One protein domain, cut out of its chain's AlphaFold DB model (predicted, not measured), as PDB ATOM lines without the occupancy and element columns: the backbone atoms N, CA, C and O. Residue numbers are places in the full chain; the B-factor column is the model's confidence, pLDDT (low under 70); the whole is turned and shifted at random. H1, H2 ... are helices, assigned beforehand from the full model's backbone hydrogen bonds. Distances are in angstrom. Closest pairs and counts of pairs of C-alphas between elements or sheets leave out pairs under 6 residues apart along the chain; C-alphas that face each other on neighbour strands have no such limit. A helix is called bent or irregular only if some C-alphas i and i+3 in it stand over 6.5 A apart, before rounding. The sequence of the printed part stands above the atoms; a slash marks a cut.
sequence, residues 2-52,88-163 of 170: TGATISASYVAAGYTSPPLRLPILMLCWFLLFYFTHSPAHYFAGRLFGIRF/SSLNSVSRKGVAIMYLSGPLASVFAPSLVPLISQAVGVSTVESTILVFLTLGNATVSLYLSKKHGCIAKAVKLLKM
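This is residues 2 to 52 and 88 to 163 of the 170 residues of an uncharacterized protein of Aigarchaeota archaeon NZ13_MG1 (UniProt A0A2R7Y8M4). The longest helix, H7, runs along a rod made of three helix rows, H7 with H8, H5 with H6 and H2 with H3, while H1 folds back along H2. H1, H2, H6 and the first part of H7 fill one end; H5 with H3 and H8 fills the other, near little H4. The 127 printed residues hold eight named helices, H1 to H8 in chain order, and no named strand: all helix. It is only just loose, close to compact, with a radius of gyration of the C-alphas of 16.9 A and spans of 53 by 26 by 18 A.

H7, residues 127 to 151, is 35.6 A long, from C-alpha 127 at (-46.918, 19.864, -43.461). H8 is residues 153 to 162, H6 115 to 122 and H5 95 to 111, 23.9 A. H2, residues 18 to 35, is 25.8 A and only just irregular: C-alphas 19 and 22 are 6.7 A apart. H1 is residues 2 to 15, beginning at C-alpha 2, (-34.186, -1.399, -43.698); H3 is 37 to 47 and H4 88 to 91.

H2, H5 and H7 form an up and down bundle, each running against the one before. H7, with residues 137 to 148 alone, touches the hub H5 at a shallow tilt of 28 degrees; closest are C-alphas 110 and 141, 5.2 A. H5, kinked by 34 degrees near residue 105, also touches H3, C-alphas 37 and 105 at 4.1 A, and H8, C-alphas 99 and 157 at 4.1 A. H1 and H2 form a hairpin, opposite ways at 11 degrees, C-alphas 5 and 28 being 5.7 A apart. H1 touches H6, C-alphas 13 and 120 at 5.5 A. H1 and H7 are apart. O i to N i+4 pairs are within hydrogen-bond range throughout H1, H3, H6, H7 and H8, in 12 of 14 in H2 and 11 of 13 in H5; H4 is too short.

C-alphas 17 and 163, the farthest apart, are 53.4 A apart. Residues 53 to 87 are not printed; C-alphas 52 and 88 are 10.3 A apart across the cut. Of the links printed whole, none is long. No printed residue is under 70 in pLDDT.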
ATOM      1  N   THR A   2     -34.333  -2.864 -43.839       70.38
ATOM      2  CA  THR A   2     -34.186  -1.399 -43.698       70.38
ATOM      3  C   THR A   2     -34.172  -0.639 -45.034       70.38
ATOM      4  O   THR A   2     -34.899   0.337 -45.173       70.38
ATOM      5  N   GLY A   3     -33.425  -1.118 -46.040       72.00
ATOM      6  CA  GLY A   3     -33.392  -0.498 -47.374       72.00
ATOM      7  C   GLY A   3     -34.751  -0.502 -48.084       72.00
ATOM      8  O   GLY A   3     -35.198   0.537 -48.550       72.00
ATOM      9  N   ALA A   4     -35.461  -1.636 -48.070       72.31
ATOM     10  CA  ALA A   4     -36.798  -1.743 -48.659       72.31
ATOM     11  C   ALA A   4     -37.810  -0.815 -47.970       72.31
ATOM     12  O   ALA A   4     -38.657  -0.228 -48.634       72.31
ATOM     13  N   THR A   5     -37.705  -0.636 -46.650       76.31
ATOM     14  CA  THR A   5     -38.580   0.283 -45.911       76.31
ATOM     15  C   THR A   5     -38.288   1.750 -46.239       76.31
ATOM     16  O   THR A   5     -39.223   2.540 -46.347       76.31
ATOM     17  N   ILE A   6     -37.020   2.116 -46.457       76.62
ATOM     18  CA  ILE A   6     -36.629   3.462 -46.910       76.62
ATOM     19  C   ILE A   6     -37.179   3.732 -48.317       76.62
ATOM     20  O   ILE A   6     -37.841   4.745 -48.527       76.62
ATOM     21  N   SER A   7     -36.996   2.794 -49.252       77.94
ATOM     22  CA  SER A   7     -37.559   2.898 -50.605       77.94
ATOM     23  C   SER A   7     -39.087   2.981 -50.588       77.94
ATOM     24  O   SER A   7     -39.659   3.832 -51.261       77.94
ATOM     25  N   ALA A   8     -39.758   2.166 -49.769       76.75
ATOM     26  CA  ALA A   8     -41.209   2.225 -49.602       76.75
ATOM     27  C   ALA A   8     -41.676   3.566 -49.016       76.75
ATOM     28  O   ALA A   8     -42.712   4.074 -49.428       76.75
ATOM     29  N   SER A   9     -40.901   4.166 -48.106       72.62
ATOM     30  CA  SER A   9     -41.206   5.492 -47.546       72.62
ATOM     31  C   SER A   9     -41.123   6.575 -48.619       72.62
ATOM     32  O   SER A   9     -42.000   7.427 -48.695       72.62
ATOM     33  N   TYR A  10     -40.108   6.505 -49.487       82.12
ATOM     34  CA  TYR A  10     -39.948   7.417 -50.618       82.12
ATOM     35  C   TYR A  10     -41.095   7.285 -51.629       82.12
ATOM     36  O   TYR A  10     -41.710   8.281 -52.007       82.12
ATOM     37  N   VAL A  11     -41.440   6.050 -52.013       81.19
ATOM     38  CA  VAL A  11     -42.559   5.783 -52.931       81.19
ATOM     39  C   VAL A  11     -43.882   6.247 -52.325       81.19
ATOM     40  O   VAL A  11     -44.658   6.923 -52.993       81.19
ATOM     41  N   ALA A  12     -44.127   5.942 -51.048       76.88
ATOM     42  CA  ALA A  12     -45.350   6.348 -50.368       76.88
ATOM     43  C   ALA A  12     -45.481   7.874 -50.275       76.88
ATOM     44  O   ALA A  12     -46.560   8.416 -50.513       76.88
ATOM     45  N   ALA A  13     -44.380   8.561 -49.967       74.19
ATOM     46  CA  ALA A  13     -44.325  10.014 -49.904       74.19
ATOM     47  C   ALA A  13     -44.633  10.666 -51.263       74.19
ATOM     48  O   ALA A  13     -45.415  11.613 -51.311       74.19
ATOM     49  N   GLY A  14     -44.061  10.145 -52.354       78.00
ATOM     50  CA  GLY A  14     -44.169  10.754 -53.684       78.00
ATOM     51  C   GLY A  14     -45.408  10.368 -54.497       78.00
ATOM     52  O   GLY A  14     -45.882  11.177 -55.287       78.00
ATOM     53  N   TYR A  15     -45.941   9.154 -54.322       80.69
ATOM     54  CA  TYR A  15     -46.876   8.565 -55.297       80.69
ATOM     55  C   TYR A  15     -48.189   8.046 -54.705       80.69
ATOM     56  O   TYR A  15     -49.073   7.633 -55.454       80.69
ATOM     57  N   THR A  16     -48.361   8.077 -53.382       83.12
ATOM     58  CA  THR A  16     -49.602   7.612 -52.749       83.12
ATOM     59  C   THR A  16     -50.577   8.759 -52.502       83.12
ATOM     60  O   THR A  16     -50.175   9.873 -52.154       83.12
ATOM     61  N   SER A  17     -51.878   8.483 -52.629       82.94
ATOM     62  CA  SER A  17     -52.944   9.426 -52.284       82.94
ATOM     63  C   SER A  17     -52.932   9.784 -50.785       82.94
ATOM     64  O   SER A  17     -52.617   8.928 -49.950       82.94
ATOM     65  N   PRO A  18     -53.301  11.021 -50.401       79.50
ATOM     66  CA  PRO A  18     -53.205  11.480 -49.011       79.50
ATOM     67  C   PRO A  18     -53.868  10.566 -47.958       79.50
ATOM     68  O   PRO A  18     -53.242  10.315 -46.931       79.50
ATOM     69  N   PRO A  19     -55.065   9.978 -48.187       83.88
ATOM     70  CA  PRO A  19     -55.701   9.118 -47.182       83.88
ATOM     71  C   PRO A  19     -54.906   7.848 -46.843       83.88
ATOM     72  O   PRO A  19     -54.978   7.353 -45.721       83.88
ATOM     73  N   LEU A  20     -54.149   7.311 -47.805       87.44
ATOM     74  CA  LEU A  20     -53.362   6.085 -47.635       87.44
ATOM     75  C   LEU A  20     -51.900   6.368 -47.278       87.44
ATOM     76  O   LEU A  20     -51.221   5.508 -46.716       87.44
ATOM     77  N   ARG A  21     -51.416   7.573 -47.578       90.12
ATOM     78  CA  ARG A  21     -50.025   7.971 -47.377       90.12
ATOM     79  C   ARG A  21     -49.620   7.917 -45.910       90.12
ATOM     80  O   ARG A  21     -48.669   7.212 -45.580       90.12
ATOM     81  N   LEU A  22     -50.344   8.604 -45.024       89.38
ATOM     82  CA  LEU A  22     -50.001   8.640 -43.600       89.38
ATOM     83  C   LEU A  22     -49.983   7.239 -42.950       89.38
ATOM     84  O   LEU A  22     -48.973   6.919 -42.323       89.38
ATOM     85  N   PRO A  23     -50.998   6.364 -43.124       91.88
ATOM     86  CA  PRO A  23     -50.939   4.993 -42.615       91.88
ATOM     87  C   PRO A  23     -49.725   4.194 -43.109       91.88
ATOM     88  O   PRO A  23     -49.087   3.498 -42.318       91.88
ATOM     89  N   ILE A  24     -49.363   4.315 -44.391       90.81
ATOM     90  CA  ILE A  24     -48.194   3.621 -44.953       90.81
ATOM     91  C   ILE A  24     -46.898   4.184 -44.367       90.81
ATOM     92  O   ILE A  24     -46.035   3.414 -43.955       90.81
ATOM     93  N   LEU A  25     -46.768   5.509 -44.257       91.50
ATOM     94  CA  LEU A  25     -45.602   6.142 -43.638       91.50
ATOM     95  C   LEU A  25     -45.472   5.756 -42.159       91.50
ATOM     96  O   LEU A  25     -44.368   5.468 -41.702       91.50
ATOM     97  N   MET A  26     -46.581   5.672 -41.419       92.75
ATOM     98  CA  MET A  26     -46.593   5.177 -40.039       92.75
ATOM     99  C   MET A  26     -46.172   3.705 -39.954       92.75
ATOM    100  O   MET A  26     -45.424   3.335 -39.048       92.75
ATOM    101  N   LEU A  27     -46.599   2.867 -40.903       91.31
ATOM    102  CA  LEU A  27     -46.153   1.478 -40.988       91.31
ATOM    103  C   LEU A  27     -44.651   1.396 -41.285       91.31
ATOM    104  O   LEU A  27     -43.933   0.688 -40.583       91.31
ATOM    105  N   CYS A  28     -44.146   2.148 -42.264       92.12
ATOM    106  CA  CYS A  28     -42.716   2.218 -42.564       92.12
ATOM    107  C   CYS A  28     -41.905   2.692 -41.352       92.12
ATOM    108  O   CYS A  28     -40.886   2.090 -41.005       92.12
ATOM    109  N   TRP A  29     -42.392   3.725 -40.665       94.38
ATOM    110  CA  TRP A  29     -41.814   4.235 -39.428       94.38
ATOM    111  C   TRP A  29     -41.751   3.139 -38.357       94.38
ATOM    112  O   TRP A  29     -40.694   2.911 -37.767       94.38
ATOM    113  N   PHE A  30     -42.840   2.389 -38.162       91.19
ATOM    114  CA  PHE A  30     -42.897   1.301 -37.186       91.19
ATOM    115  C   PHE A  30     -41.934   0.160 -37.538       91.19
ATOM    116  O   PHE A  30     -41.235  -0.353 -36.663       91.19
ATOM    117  N   LEU A  31     -41.852  -0.211 -38.818       90.88
ATOM    118  CA  LEU A  31     -40.928  -1.238 -39.294       90.88
ATOM    119  C   LEU A  31     -39.466  -0.833 -39.048       90.88
ATOM    120  O   LEU A  31     -38.682  -1.658 -38.577       90.88
ATOM    121  N   LEU A  32     -39.101   0.430 -39.295       91.69
ATOM    122  CA  LEU A  32     -37.762   0.946 -38.992       91.69
ATOM    123  C   LEU A  32     -37.489   0.975 -37.489       91.69
ATOM    124  O   LEU A  32     -36.414   0.559 -37.065       91.69
ATOM    125  N   PHE A  33     -38.451   1.405 -36.676       90.44
ATOM    126  CA  PHE A  33     -38.338   1.384 -35.217       90.44
ATOM    127  C   PHE A  33     -38.075  -0.037 -34.682       90.44
ATOM    128  O   PHE A  33     -37.134  -0.258 -33.911       90.44
ATOM    129  N   TYR A  34     -38.893  -1.001 -35.109       87.44
ATOM    130  CA  TYR A  34     -38.915  -2.347 -34.547       87.44
ATOM    131  C   TYR A  34     -37.773  -3.227 -35.076       87.44
ATOM    132  O   TYR A  34     -37.070  -3.871 -34.296       87.44
ATOM    133  N   PHE A  35     -37.536  -3.250 -36.391       88.81
ATOM    134  CA  PHE A  35     -36.621  -4.223 -36.994       88.81
ATOM    135  C   PHE A  35     -35.161  -3.802 -37.032       88.81
ATOM    136  O   PHE A  35     -34.313  -4.651 -37.285       88.81
ATOM    137  N   THR A  36     -34.824  -2.537 -36.781       91.25
ATOM    138  CA  THR A  36     -33.415  -2.104 -36.791       91.25
ATOM    139  C   THR A  36     -32.671  -2.441 -35.504       91.25
ATOM    140  O   THR A  36     -31.449  -2.578 -35.529       91.25
ATOM    141  N   HIS A  37     -33.393  -2.675 -34.407       91.62
ATOM    142  CA  HIS A  37     -32.822  -2.918 -33.084       91.62
ATOM    143  C   HIS A  37     -31.843  -4.102 -33.044       91.62
ATOM    144  O   HIS A  37     -30.675  -3.971 -32.677       91.62
ATOM    145  N   SER A  38     -32.321  -5.285 -33.422       90.56
ATOM    146  CA  SER A  38     -31.551  -6.527 -33.311       90.56
ATOM    147  C   SER A  38     -30.446  -6.659 -34.358       90.56
ATOM    148  O   SER A  38     -29.342  -7.067 -33.991       90.56
ATOM    149  N   PRO A  39     -30.652  -6.261 -35.627       91.44
ATOM    150  CA  PRO A  39     -29.561  -6.109 -36.580       91.44
ATOM    151  C   PRO A  39     -28.482  -5.141 -36.095       91.44
ATOM    152  O   PRO A  39     -27.307  -5.436 -36.267       91.44
ATOM    153  N   ALA A  40     -28.834  -4.032 -35.436       93.88
ATOM    154  CA  ALA A  40     -27.830  -3.112 -34.903       93.88
ATOM    155  C   ALA A  40     -26.977  -3.754 -33.800       93.88
ATOM    156  O   ALA A  40     -25.762  -3.544 -33.772       93.88
ATOM    157  N   HIS A  41     -27.568  -4.574 -32.923       94.00
ATOM    158  CA  HIS A  41     -26.797  -5.394 -31.984       94.00
ATOM    159  C   HIS A  41     -25.867  -6.362 -32.712       94.00
ATOM    160  O   HIS A  41     -24.690  -6.439 -32.369       94.00
ATOM    161  N   TYR A  42     -26.379  -7.055 -33.731       93.31
ATOM    162  CA  TYR A  42     -25.602  -8.002 -34.521       93.31
ATOM    163  C   TYR A  42     -24.400  -7.333 -35.199       93.31
ATOM    164  O   TYR A  42     -23.264  -7.732 -34.963       93.31
ATOM    165  N   PHE A  43     -24.627  -6.277 -35.986       94.06
ATOM    166  CA  PHE A  43     -23.563  -5.577 -36.706       94.06
ATOM    167  C   PHE A  43     -22.537  -4.969 -35.753       94.06
ATOM    168  O   PHE A  43     -21.346  -5.231 -35.904       94.06
ATOM    169  N   ALA A  44     -22.982  -4.225 -34.734       95.19
ATOM    170  CA  ALA A  44     -22.065  -3.641 -33.762       95.19
ATOM    171  C   ALA A  44     -21.271  -4.727 -33.026       95.19
ATOM    172  O   ALA A  44     -20.060  -4.613 -32.898       95.19
ATOM    173  N   GLY A  45     -21.920  -5.809 -32.590       93.69
ATOM    174  CA  GLY A  45     -21.241  -6.904 -31.902       93.69
ATOM    175  C   GLY A  45     -20.199  -7.597 -32.778       93.69
ATOM    176  O   GLY A  45     -19.079  -7.818 -32.321       93.69
ATOM    177  N   ARG A  46     -20.521  -7.868 -34.049       94.56
ATOM    178  CA  ARG A  46     -19.592  -8.499 -34.997       94.56
ATOM    179  C   ARG A  46     -18.348  -7.650 -35.252       94.56
ATOM    180  O   ARG A  46     -17.269  -8.225 -35.347       94.56
ATOM    181  N   LEU A  47     -18.474  -6.320 -35.291       95.31
ATOM    182  CA  LEU A  47     -17.326  -5.407 -35.413       95.31
ATOM    183  C   LEU A  47     -16.342  -5.524 -34.238       95.31
ATOM    184  O   LEU A  47     -15.152  -5.296 -34.417       95.31
ATOM    185  N   PHE A  48     -16.820  -5.918 -33.055       93.31
ATOM    186  CA  PHE A  48     -15.985  -6.145 -31.871       93.31
ATOM    187  C   PHE A  48     -15.650  -7.624 -31.630       93.31
ATOM    188  O   PHE A  48     -15.121  -7.952 -30.573       93.31
ATOM    189  N   GLY A  49     -15.959  -8.523 -32.571       91.94
ATOM    190  CA  GLY A  49     -15.665  -9.957 -32.451       91.94
ATOM    191  C   GLY A  49     -16.679 -10.771 -31.635       91.94
ATOM    192  O   GLY A  49     -16.440 -11.948 -31.371       91.94
ATOM    193  N   ILE A  50     -17.825 -10.190 -31.265       93.81
ATOM    194  CA  ILE A  50     -18.906 -10.898 -30.567       93.81
ATOM    195  C   ILE A  50     -19.659 -11.773 -31.574       93.81
ATOM    196  O   ILE A  50     -20.098 -11.306 -32.629       93.81
ATOM    197  N   ARG A  51     -19.829 -13.051 -31.238       93.62
ATOM    198  CA  ARG A  51     -20.545 -14.041 -32.042       93.62
ATOM    199  C   ARG A  51     -21.999 -14.155 -31.585       93.62
ATOM    200  O   ARG A  51     -22.347 -13.934 -30.425       93.62
ATOM    201  N   PHE A  52     -22.853 -14.508 -32.535       92.81
ATOM    202  CA  PHE A  52     -24.283 -14.701 -32.330       92.81
ATOM    203  C   PHE A  52     -24.652 -16.079 -32.864       92.81
ATOM    204  O   PHE A  52     -24.179 -16.460 -33.932       92.81
ATOM    205  N   SER A  88     -19.314 -17.116 -24.656       90.31
ATOM    206  CA  SER A  88     -17.861 -17.290 -24.670       90.31
ATOM    207  C   SER A  88     -17.198 -16.126 -25.412       90.31
ATOM    208  O   SER A  88     -16.338 -15.444 -24.854       90.31
ATOM    209  N   SER A  89     -17.718 -15.797 -26.600       89.25
ATOM    210  CA  SER A  89     -17.275 -14.646 -27.392       89.25
ATOM    211  C   SER A  89     -17.542 -13.303 -26.705       89.25
ATOM    212  O   SER A  89     -16.753 -12.369 -26.815       89.25
ATOM    213  N   LEU A  90     -18.646 -13.191 -25.959       89.38
ATOM    214  CA  LEU A  90     -18.982 -11.971 -25.228       89.38
ATOM    215  C   LEU A  90     -17.968 -11.690 -24.112       89.38
ATOM    216  O   LEU A  90     -17.595 -10.539 -23.898       89.38
ATOM    217  N   ASN A  91     -17.529 -12.742 -23.420       88.81
ATOM    218  CA  ASN A  91     -16.577 -12.654 -22.315       88.81
ATOM    219  C   ASN A  91     -15.140 -12.393 -22.789       88.81
ATOM    220  O   ASN A  91     -14.351 -11.836 -22.031       88.81
ATOM    221  N   SER A  92     -14.803 -12.749 -24.033       89.75
ATOM    222  CA  SER A  92     -13.487 -12.466 -24.620       89.75
ATOM    223  C   SER A  92     -13.325 -11.029 -25.133       89.75
ATOM    224  O   SER A  92     -12.227 -10.641 -25.520       89.75
ATOM    225  N   VAL A  93     -14.398 -10.231 -25.165       91.12
ATOM    226  CA  VAL A  93     -14.396  -8.871 -25.727       91.12
ATOM    227  C   VAL A  93     -14.325  -7.814 -24.625       91.12
ATOM    228  O   VAL A  93     -14.851  -7.973 -23.524       91.12
ATOM    229  N   SER A  94     -13.686  -6.680 -24.930       90.81
ATOM    230  CA  SER A  94     -13.604  -5.551 -24.000       90.81
ATOM    231  C   SER A  94     -14.992  -5.051 -23.572       90.81
ATOM    232  O   SER A  94     -15.931  -4.976 -24.368       90.81
ATOM    233  N   ARG A  95     -15.119  -4.599 -22.317       87.69
ATOM    234  CA  ARG A  95     -16.379  -4.037 -21.786       87.69
ATOM    235  C   ARG A  95     -16.916  -2.891 -22.636       87.69
ATOM    236  O   ARG A  95     -18.128  -2.770 -22.783       87.69
ATOM    237  N   LYS A  96     -16.025  -2.070 -23.203       91.81
ATOM    238  CA  LYS A  96     -16.394  -0.983 -24.118       91.81
ATOM    239  C   LYS A  96     -17.049  -1.531 -25.387       91.81
ATOM    240  O   LYS A  96     -18.118  -1.051 -25.743       91.81
ATOM    241  N   GLY A  97     -16.484  -2.572 -26.004       91.56
ATOM    242  CA  GLY A  97     -17.091  -3.238 -27.165       91.56
ATOM    243  C   GLY A  97     -18.472  -3.820 -26.847       91.56
ATOM    244  O   GLY A  97     -19.436  -3.586 -27.575       91.56
ATOM    245  N   VAL A  98     -18.611  -4.477 -25.691       93.12
ATOM    246  CA  VAL A  98     -19.906  -5.006 -25.229       93.12
ATOM    247  C   VAL A  98     -20.910  -3.883 -24.929       93.12
ATOM    248  O   VAL A  98     -22.094  -4.000 -25.249       93.12
ATOM    249  N   ALA A  99     -20.461  -2.774 -24.340       93.44
ATOM    250  CA  ALA A  99     -21.302  -1.614 -24.067       93.44
ATOM    251  C   ALA A  99     -21.785  -0.944 -25.359       93.44
ATOM    252  O   ALA A  99     -22.970  -0.633 -25.459       93.44
ATOM    253  N   ILE A 100     -20.910  -0.777 -26.358       94.88
ATOM    254  CA  ILE A 100     -21.272  -0.235 -27.676       94.88
ATOM    255  C   ILE A 100     -22.289  -1.149 -28.361       94.88
ATOM    256  O   ILE A 100     -23.307  -0.658 -28.846       94.88
ATOM    257  N   MET A 101     -22.082  -2.471 -28.324       95.38
ATOM    258  CA  MET A 101     -23.071  -3.430 -28.817       95.38
ATOM    259  C   MET A 101     -24.419  -3.235 -28.115       95.38
ATOM    260  O   MET A 101     -25.431  -3.118 -28.790       95.38
ATOM    261  N   TYR A 102     -24.484  -3.155 -26.783       92.88
ATOM    262  CA  TYR A 102     -25.761  -2.927 -26.092       92.88
ATOM    263  C   TYR A 102     -26.373  -1.546 -26.367       92.88
ATOM    264  O   TYR A 102     -27.593  -1.397 -26.319       92.88
ATOM    265  N   LEU A 103     -25.568  -0.532 -26.666       94.31
ATOM    266  CA  LEU A 103     -26.064   0.801 -26.985       94.31
ATOM    267  C   LEU A 103     -26.624   0.885 -28.417       94.31
ATOM    268  O   LEU A 103     -27.577   1.627 -28.651       94.31
ATOM    269  N   SER A 104     -26.088   0.093 -29.352       95.12
ATOM    270  CA  SER A 104     -26.428   0.183 -30.776       95.12
ATOM    271  C   SER A 104     -27.904  -0.088 -31.074       95.12
ATOM    272  O   SER A 104     -28.494   0.640 -31.862       95.12
ATOM    273  N   GLY A 105     -28.524  -1.075 -30.418       93.00
ATOM    274  CA  GLY A 105     -29.940  -1.411 -30.612       93.00
ATOM    275  C   GLY A 105     -30.883  -0.242 -30.301       93.00
ATOM    276  O   GLY A 105     -31.594   0.216 -31.194       93.00
ATOM    277  N   PRO A 106     -30.892   0.287 -29.060       92.06
ATOM    278  CA  PRO A 106     -31.701   1.451 -28.705       92.06
ATOM    279  C   PRO A 106     -31.427   2.680 -29.572       92.06
ATOM    280  O   PRO A 106     -32.380   3.348 -29.952       92.06
ATOM    281  N   LEU A 107     -30.164   2.970 -29.906       93.81
ATOM    282  CA  LEU A 107     -29.847   4.104 -30.777       93.81
ATOM    283  C   LEU A 107     -30.404   3.900 -32.190       93.81
ATOM    284  O   LEU A 107     -31.019   4.814 -32.732       93.81
ATOM    285  N   ALA A 108     -30.270   2.703 -32.764       93.81
ATOM    286  CA  ALA A 108     -30.835   2.394 -34.074       93.81
ATOM    287  C   ALA A 108     -32.364   2.540 -34.084       93.81
ATOM    288  O   ALA A 108     -32.901   3.188 -34.975       93.81
ATOM    289  N   SER A 109     -33.062   2.047 -33.056       91.31
ATOM    290  CA  SER A 109     -34.520   2.215 -32.917       91.31
ATOM    291  C   SER A 109     -34.973   3.666 -32.709       91.31
ATOM    292  O   SER A 109     -36.156   3.957 -32.865       91.31
ATOM    293  N   VAL A 110     -34.070   4.578 -32.340       93.06
ATOM    294  CA  VAL A 110     -34.362   6.015 -32.222       93.06
ATOM    295  C   VAL A 110     -34.076   6.737 -33.537       93.06
ATOM    296  O   VAL A 110     -34.928   7.483 -34.012       93.06
ATOM    297  N   PHE A 111     -32.914   6.491 -34.146       93.81
ATOM    298  CA  PHE A 111     -32.462   7.208 -35.340       93.81
ATOM    299  C   PHE A 111     -33.016   6.651 -36.654       93.81
ATOM    300  O   PHE A 111     -33.313   7.411 -37.562       93.81
ATOM    301  N   ALA A 112     -33.188   5.338 -36.795       93.69
ATOM    302  CA  ALA A 112     -33.718   4.779 -38.036       93.69
ATOM    303  C   ALA A 112     -35.120   5.307 -38.396       93.69
ATOM    304  O   ALA A 112     -35.307   5.726 -39.539       93.69
ATOM    305  N   PRO A 113     -36.109   5.339 -37.481       93.38
ATOM    306  CA  PRO A 113     -37.434   5.838 -37.833       93.38
ATOM    307  C   PRO A 113     -37.472   7.349 -38.116       93.38
ATOM    308  O   PRO A 113     -38.401   7.794 -38.788       93.38
ATOM    309  N   SER A 114     -36.469   8.139 -37.696       92.88
ATOM    310  CA  SER A 114     -36.407   9.570 -38.037       92.88
ATOM    311  C   SER A 114     -36.139   9.823 -39.522       92.88
ATOM    312  O   SER A 114     -36.372  10.929 -39.998       92.88
ATOM    313  N   LEU A 115     -35.719   8.806 -40.282       91.94
ATOM    314  CA  LEU A 115     -35.607   8.898 -41.737       91.94
ATOM    315  C   LEU A 115     -36.965   9.122 -42.413       91.94
ATOM    316  O   LEU A 115     -37.017   9.793 -43.435       91.94
ATOM    317  N   VAL A 116     -38.066   8.613 -41.848       92.19
ATOM    318  CA  VAL A 116     -39.399   8.752 -42.457       92.19
ATOM    319  C   VAL A 116     -39.859  10.211 -42.523       92.19
ATOM    320  O   VAL A 116     -40.129  10.667 -43.630       92.19
ATOM    321  N   PRO A 117     -39.919  10.989 -41.419       91.88
ATOM    322  CA  PRO A 117     -40.284  12.402 -41.513       91.88
ATOM    323  C   PRO A 117     -39.304  13.217 -42.369       91.88
ATOM    324  O   PRO A 117     -39.750  14.121 -43.068       91.88
ATOM    325  N   LEU A 118     -38.004  12.891 -42.367       89.94
ATOM    326  CA  LEU A 118     -37.018  13.575 -43.215       89.94
ATOM    327  C   LEU A 118     -37.284  13.342 -44.709       89.94
ATOM    328  O   LEU A 118     -37.283  14.294 -45.484       89.94
ATOM    329  N   ILE A 119     -37.557  12.096 -45.108       89.12
ATOM    330  CA  ILE A 119     -37.913  11.751 -46.491       89.12
ATOM    331  C   ILE A 119     -39.236  12.414 -46.882       89.12
ATOM    332  O   ILE A 119     -39.321  13.007 -47.953       89.12
ATOM    333  N   SER A 120     -40.248  12.370 -46.010       87.75
ATOM    334  CA  SER A 120     -41.538  13.022 -46.257       87.75
ATOM    335  C   SER A 120     -41.382  14.523 -46.511       87.75
ATOM    336  O   SER A 120     -41.945  15.042 -47.472       87.75
ATOM    337  N   GLN A 121     -40.574  15.213 -45.700       86.69
ATOM    338  CA  GLN A 121     -40.285  16.635 -45.899       86.69
ATOM    339  C   GLN A 121     -39.524  16.887 -47.205       86.69
ATOM    340  O   GLN A 121     -39.894  17.780 -47.960       86.69
ATOM    341  N   ALA A 122     -38.503  16.078 -47.504       86.56
ATOM    342  CA  ALA A 122     -37.692  16.228 -48.712       86.56
ATOM    343  C   ALA A 122     -38.491  16.036 -50.016       86.56
ATOM    344  O   ALA A 122     -38.149  16.630 -51.033       86.56
ATOM    345  N   VAL A 123     -39.554  15.224 -49.990       85.31
ATOM    346  CA  VAL A 123     -40.419  14.933 -51.151       85.31
ATOM    347  C   VAL A 123     -41.657  15.852 -51.200       85.31
ATOM    348  O   VAL A 123     -42.484  15.740 -52.098       85.31
ATOM    349  N   GLY A 124     -41.791  16.802 -50.267       82.12
ATOM    350  CA  GLY A 124     -42.884  17.782 -50.281       82.12
ATOM    351  C   GLY A 124     -44.236  17.228 -49.817       82.12
ATOM    352  O   GLY A 124     -45.285  17.723 -50.229       82.12
ATOM    353  N   VAL A 125     -44.234  16.203 -48.958       85.19
ATOM    354  CA  VAL A 125     -45.448  15.713 -48.285       85.19
ATOM    355  C   VAL A 125     -46.058  16.833 -47.435       85.19
ATOM    356  O   VAL A 125     -45.343  17.696 -46.925       85.19
ATOM    357  N   SER A 126     -47.383  16.808 -47.249       84.81
ATOM    358  CA  SER A 126     -48.096  17.854 -46.515       84.81
ATOM    359  C   SER A 126     -47.478  18.136 -45.137       84.81
ATOM    360  O   SER A 126     -47.035  17.231 -44.416       84.81
ATOM    361  N   THR A 127     -47.481  19.412 -44.742       85.88
ATOM    362  CA  THR A 127     -46.918  19.864 -43.461       85.88
ATOM    363  C   THR A 127     -47.559  19.146 -42.274       85.88
ATOM    364  O   THR A 127     -46.874  18.838 -41.300       85.88
ATOM    365  N   VAL A 128     -48.852  18.819 -42.362       89.12
ATOM    366  CA  VAL A 128     -49.594  18.115 -41.306       89.12
ATOM    367  C   VAL A 128     -49.061  16.695 -41.101       89.12
ATOM    368  O   VAL A 128     -48.689  16.341 -39.982       89.12
ATOM    369  N   GLU A 129     -48.960  15.892 -42.166       87.00
ATOM    370  CA  GLU A 129     -48.467  14.506 -42.092       87.00
ATOM    371  C   GLU A 129     -47.024  14.458 -41.572       87.00
ATOM    372  O   GLU A 129     -46.695  13.680 -40.673       87.00
ATOM    373  N   SER A 130     -46.173  15.346 -42.091       86.62
ATOM    374  CA  SER A 130     -44.778  15.467 -41.663       86.62
ATOM    375  C   SER A 130     -44.665  15.856 -40.186       86.62
ATOM    376  O   SER A 130     -43.851  15.287 -39.459       86.62
ATOM    377  N   THR A 131     -45.515  16.770 -39.709       90.12
ATOM    378  CA  THR A 131     -45.544  17.196 -38.301       90.12
ATOM    379  C   THR A 131     -45.945  16.045 -37.377       90.12
ATOM    380  O   THR A 131     -45.280  15.809 -36.367       90.12
ATOM    381  N   ILE A 132     -46.969  15.267 -37.746       93.69
ATOM    382  CA  ILE A 132     -47.392  14.073 -36.994       93.69
ATOM    383  C   ILE A 132     -46.231  13.077 -36.859       93.69
ATOM    384  O   ILE A 132     -45.953  12.594 -35.760       93.69
ATOM    385  N   LEU A 133     -45.511  12.802 -37.951       93.12
ATOM    386  CA  LEU A 133     -44.370  11.878 -37.953       93.12
ATOM    387  C   LEU A 133     -43.188  12.390 -37.111       93.12
ATOM    388  O   LEU A 133     -42.505  11.591 -36.462       93.12
ATOM    389  N   VAL A 134     -42.955  13.705 -37.073       93.38
ATOM    390  CA  VAL A 134     -41.946  14.320 -36.194       93.38
ATOM    391  C   VAL A 134     -42.322  14.122 -34.725       93.38
ATOM    392  O   VAL A 134     -41.505  13.606 -33.961       93.38
ATOM    393  N   PHE A 135     -43.557  14.444 -34.328       95.06
ATOM    394  CA  PHE A 135     -44.015  14.228 -32.949       95.06
ATOM    395  C   PHE A 135     -43.963  12.752 -32.545       95.06
ATOM    396  O   PHE A 135     -43.505  12.432 -31.446       95.06
ATOM    397  N   LEU A 136     -44.350  11.844 -33.447       94.00
ATOM    398  CA  LEU A 136     -44.236  10.402 -33.230       94.00
ATOM    399  C   LEU A 136     -42.775   9.981 -32.991       94.00
ATOM    400  O   LEU A 136     -42.484   9.208 -32.076       94.00
ATOM    401  N   THR A 137     -41.841  10.534 -33.767       94.19
ATOM    402  CA  THR A 137     -40.401  10.267 -33.637       94.19
ATOM    403  C   THR A 137     -39.834  10.792 -32.317       94.19
ATOM    404  O   THR A 137     -39.104  10.069 -31.639       94.19
ATOM    405  N   LEU A 138     -40.201  12.007 -31.905       94.44
ATOM    406  CA  LEU A 138     -39.777  12.591 -30.628       94.44
ATOM    407  C   LEU A 138     -40.348  11.823 -29.426       94.44
ATOM    408  O   LEU A 138     -39.629  11.540 -28.461       94.44
ATOM    409  N   GLY A 139     -41.621  11.429 -29.504       92.38
ATOM    410  CA  GLY A 139     -42.265  10.580 -28.504       92.38
ATOM    411  C   GLY A 139     -41.558   9.232 -28.373       92.38
ATOM    412  O   GLY A 139     -41.210   8.816 -27.265       92.38
ATOM    413  N   ASN A 140     -41.250   8.583 -29.500       92.19
ATOM    414  CA  ASN A 140     -40.467   7.350 -29.522       92.19
ATOM    415  C   ASN A 140     -39.079   7.525 -28.914       92.19
ATOM    416  O   ASN A 140     -38.689   6.712 -28.081       92.19
ATOM    417  N   ALA A 141     -38.342   8.569 -29.297       92.25
ATOM    418  CA  ALA A 141     -37.017   8.838 -28.753       92.25
ATOM    419  C   ALA A 141     -37.067   8.940 -27.224       92.25
ATOM    420  O   ALA A 141     -36.327   8.250 -26.524       92.25
ATOM    421  N   THR A 142     -38.017   9.718 -26.706       90.88
ATOM    422  CA  THR A 142     -38.212   9.915 -25.266       90.88
ATOM    423  C   THR A 142     -38.526   8.600 -24.552       90.88
ATOM    424  O   THR A 142     -37.833   8.219 -23.606       90.88
ATOM    425  N   VAL A 143     -39.536   7.863 -25.026       87.19
ATOM    426  CA  VAL A 143     -39.978   6.604 -24.405       87.19
ATOM    427  C   VAL A 143     -38.895   5.527 -24.504       87.19
ATOM    428  O   VAL A 143     -38.579   4.874 -23.507       87.19
ATOM    429  N   SER A 144     -38.288   5.359 -25.679       86.75
ATOM    430  CA  SER A 144     -37.256   4.351 -25.933       86.75
ATOM    431  C   SER A 144     -36.007   4.595 -25.095       86.75
ATOM    432  O   SER A 144     -35.508   3.663 -24.459       86.75
ATOM    433  N   LEU A 145     -35.519   5.837 -25.020       88.75
ATOM    434  CA  LEU A 145     -34.353   6.173 -24.204       88.75
ATOM    435  C   LEU A 145     -34.655   6.030 -22.707       88.75
ATOM    436  O   LEU A 145     -33.853   5.433 -21.985       88.75
ATOM    437  N   TYR A 146     -35.822   6.493 -22.244       88.62
ATOM    438  CA  TYR A 146     -36.230   6.362 -20.842       88.62
ATOM    439  C   TYR A 146     -36.323   4.892 -20.408       88.62
ATOM    440  O   TYR A 146     -35.695   4.477 -19.428       88.62
ATOM    441  N   LEU A 147     -37.060   4.070 -21.160       84.56
ATOM    442  CA  LEU A 147     -37.251   2.657 -20.829       84.56
ATOM    443  C   LEU A 147     -35.964   1.853 -20.983       84.56
ATOM    444  O   LEU A 147     -35.680   0.992 -20.149       84.56
ATOM    445  N   SER A 148     -35.162   2.144 -22.009       84.75
ATOM    446  CA  SER A 148     -33.888   1.460 -22.217       84.75
ATOM    447  C   SER A 148     -32.882   1.781 -21.109       84.75
ATOM    448  O   SER A 148     -32.164   0.885 -20.655       84.75
ATOM    449  N   LYS A 149     -32.869   3.025 -20.610       86.75
ATOM    450  CA  LYS A 149     -32.047   3.430 -19.460       86.75
ATOM    451  C   LYS A 149     -32.494   2.761 -18.161       86.75
ATOM    452  O   LYS A 149     -31.642   2.420 -17.349       86.75
ATOM    453  N   LYS A 150     -33.803   2.572 -17.958       83.12
ATOM    454  CA  LYS A 150     -34.344   2.020 -16.706       83.12
ATOM    455  C   LYS A 150     -34.334   0.484 -16.659       83.12
ATOM    456  O   LYS A 150     -34.025  -0.083 -15.619       83.12
ATOM    457  N   HIS A 151     -34.638  -0.193 -17.769       76.94
ATOM    458  CA  HIS A 151     -34.845  -1.654 -17.789       76.94
ATOM    459  C   HIS A 151     -34.212  -2.377 -18.994       76.94
ATOM    460  O   HIS A 151     -34.368  -3.595 -19.134       76.94
ATOM    461  N   GLY A 152     -33.543  -1.655 -19.897       84.38
ATOM    462  CA  GLY A 152     -33.118  -2.177 -21.199       84.38
ATOM    463  C   GLY A 152     -31.609  -2.192 -21.423       84.38
ATOM    464  O   GLY A 152     -30.814  -2.435 -20.513       84.38
ATOM    465  N   CYS A 153     -31.208  -2.006 -22.681       86.50
ATOM    466  CA  CYS A 153     -29.823  -2.191 -23.103       86.50
ATOM    467  C   CYS A 153     -28.918  -1.010 -22.714       86.50
ATOM    468  O   CYS A 153     -27.760  -1.244 -22.372       86.50
ATOM    469  N   ILE A 154     -29.442   0.223 -22.637       89.69
ATOM    470  CA  ILE A 154     -28.674   1.370 -22.114       89.69
ATOM    471  C   ILE A 154     -28.286   1.127 -20.652       89.69
ATOM    472  O   ILE A 154     -27.139   1.358 -20.284       89.69
ATOM    473  N   ALA A 155     -29.198   0.590 -19.831       87.88
ATOM    474  CA  ALA A 155     -28.894   0.236 -18.442       87.88
ATOM    475  C   ALA A 155     -27.695  -0.727 -18.343       87.88
ATOM    476  O   ALA A 155     -26.787  -0.530 -17.534       87.88
ATOM    477  N   LYS A 156     -27.665  -1.750 -19.209       87.88
ATOM    478  CA  LYS A 156     -26.567  -2.727 -19.282       87.88
ATOM    479  C   LYS A 156     -25.259  -2.088 -19.736       87.88
ATOM    480  O   LYS A 156     -24.230  -2.329 -19.109       87.88
ATOM    481  N   ALA A 157     -25.300  -1.265 -20.785       90.06
ATOM    482  CA  ALA A 157     -24.130  -0.557 -21.291       90.06
ATOM    483  C   ALA A 157     -23.526   0.356 -20.211       90.06
ATOM    484  O   ALA A 157     -22.335   0.280 -19.931       90.06
ATOM    485  N   VAL A 158     -24.358   1.148 -19.528       89.38
ATOM    486  CA  VAL A 158     -23.915   2.025 -18.436       89.38
ATOM    487  C   VAL A 158     -23.317   1.219 -17.285       89.38
ATOM    488  O   VAL A 158     -22.280   1.610 -16.761       89.38
ATOM    489  N   LYS A 159     -23.916   0.084 -16.905       89.06
ATOM    490  CA  LYS A 159     -23.362  -0.799 -15.864       89.06
ATOM    491  C   LYS A 159     -21.957  -1.285 -16.234       89.06
ATOM    492  O   LYS A 159     -21.054  -1.199 -15.410       89.06
ATOM    493  N   LEU A 160     -21.764  -1.725 -17.478       88.31
ATOM    494  CA  LEU A 160     -20.468  -2.189 -17.988       88.31
ATOM    495  C   LEU A 160     -19.403  -1.086 -18.019       88.31
ATOM    496  O   LEU A 160     -18.236  -1.375 -17.780       88.31
ATOM    497  N   LEU A 161     -19.801   0.158 -18.303       87.69
ATOM    498  CA  LEU A 161     -18.894   1.310 -18.334       87.69
ATOM    499  C   LEU A 161     -18.581   1.865 -16.936       87.69
ATOM    500  O   LEU A 161     -17.478   2.349 -16.717       87.69
ATOM    501  N   LYS A 162     -19.536   1.800 -15.997       85.25
ATOM    502  CA  LYS A 162     -19.367   2.263 -14.607       85.25
ATOM    503  C   LYS A 162     -18.592   1.290 -13.734       85.25
ATOM    504  O   LYS A 162     -17.960   1.712 -12.773       85.25
ATOM    505  N   MET A 163     -18.649  -0.001 -14.047       70.50
ATOM    506  CA  MET A 163     -17.757  -0.985 -13.453       70.50
ATOM    507  C   MET A 163     -16.336  -0.722 -13.973       70.50
ATOM    508  O   MET A 163     -15.891  -1.354 -14.933       70.50
TER     509      MET A 163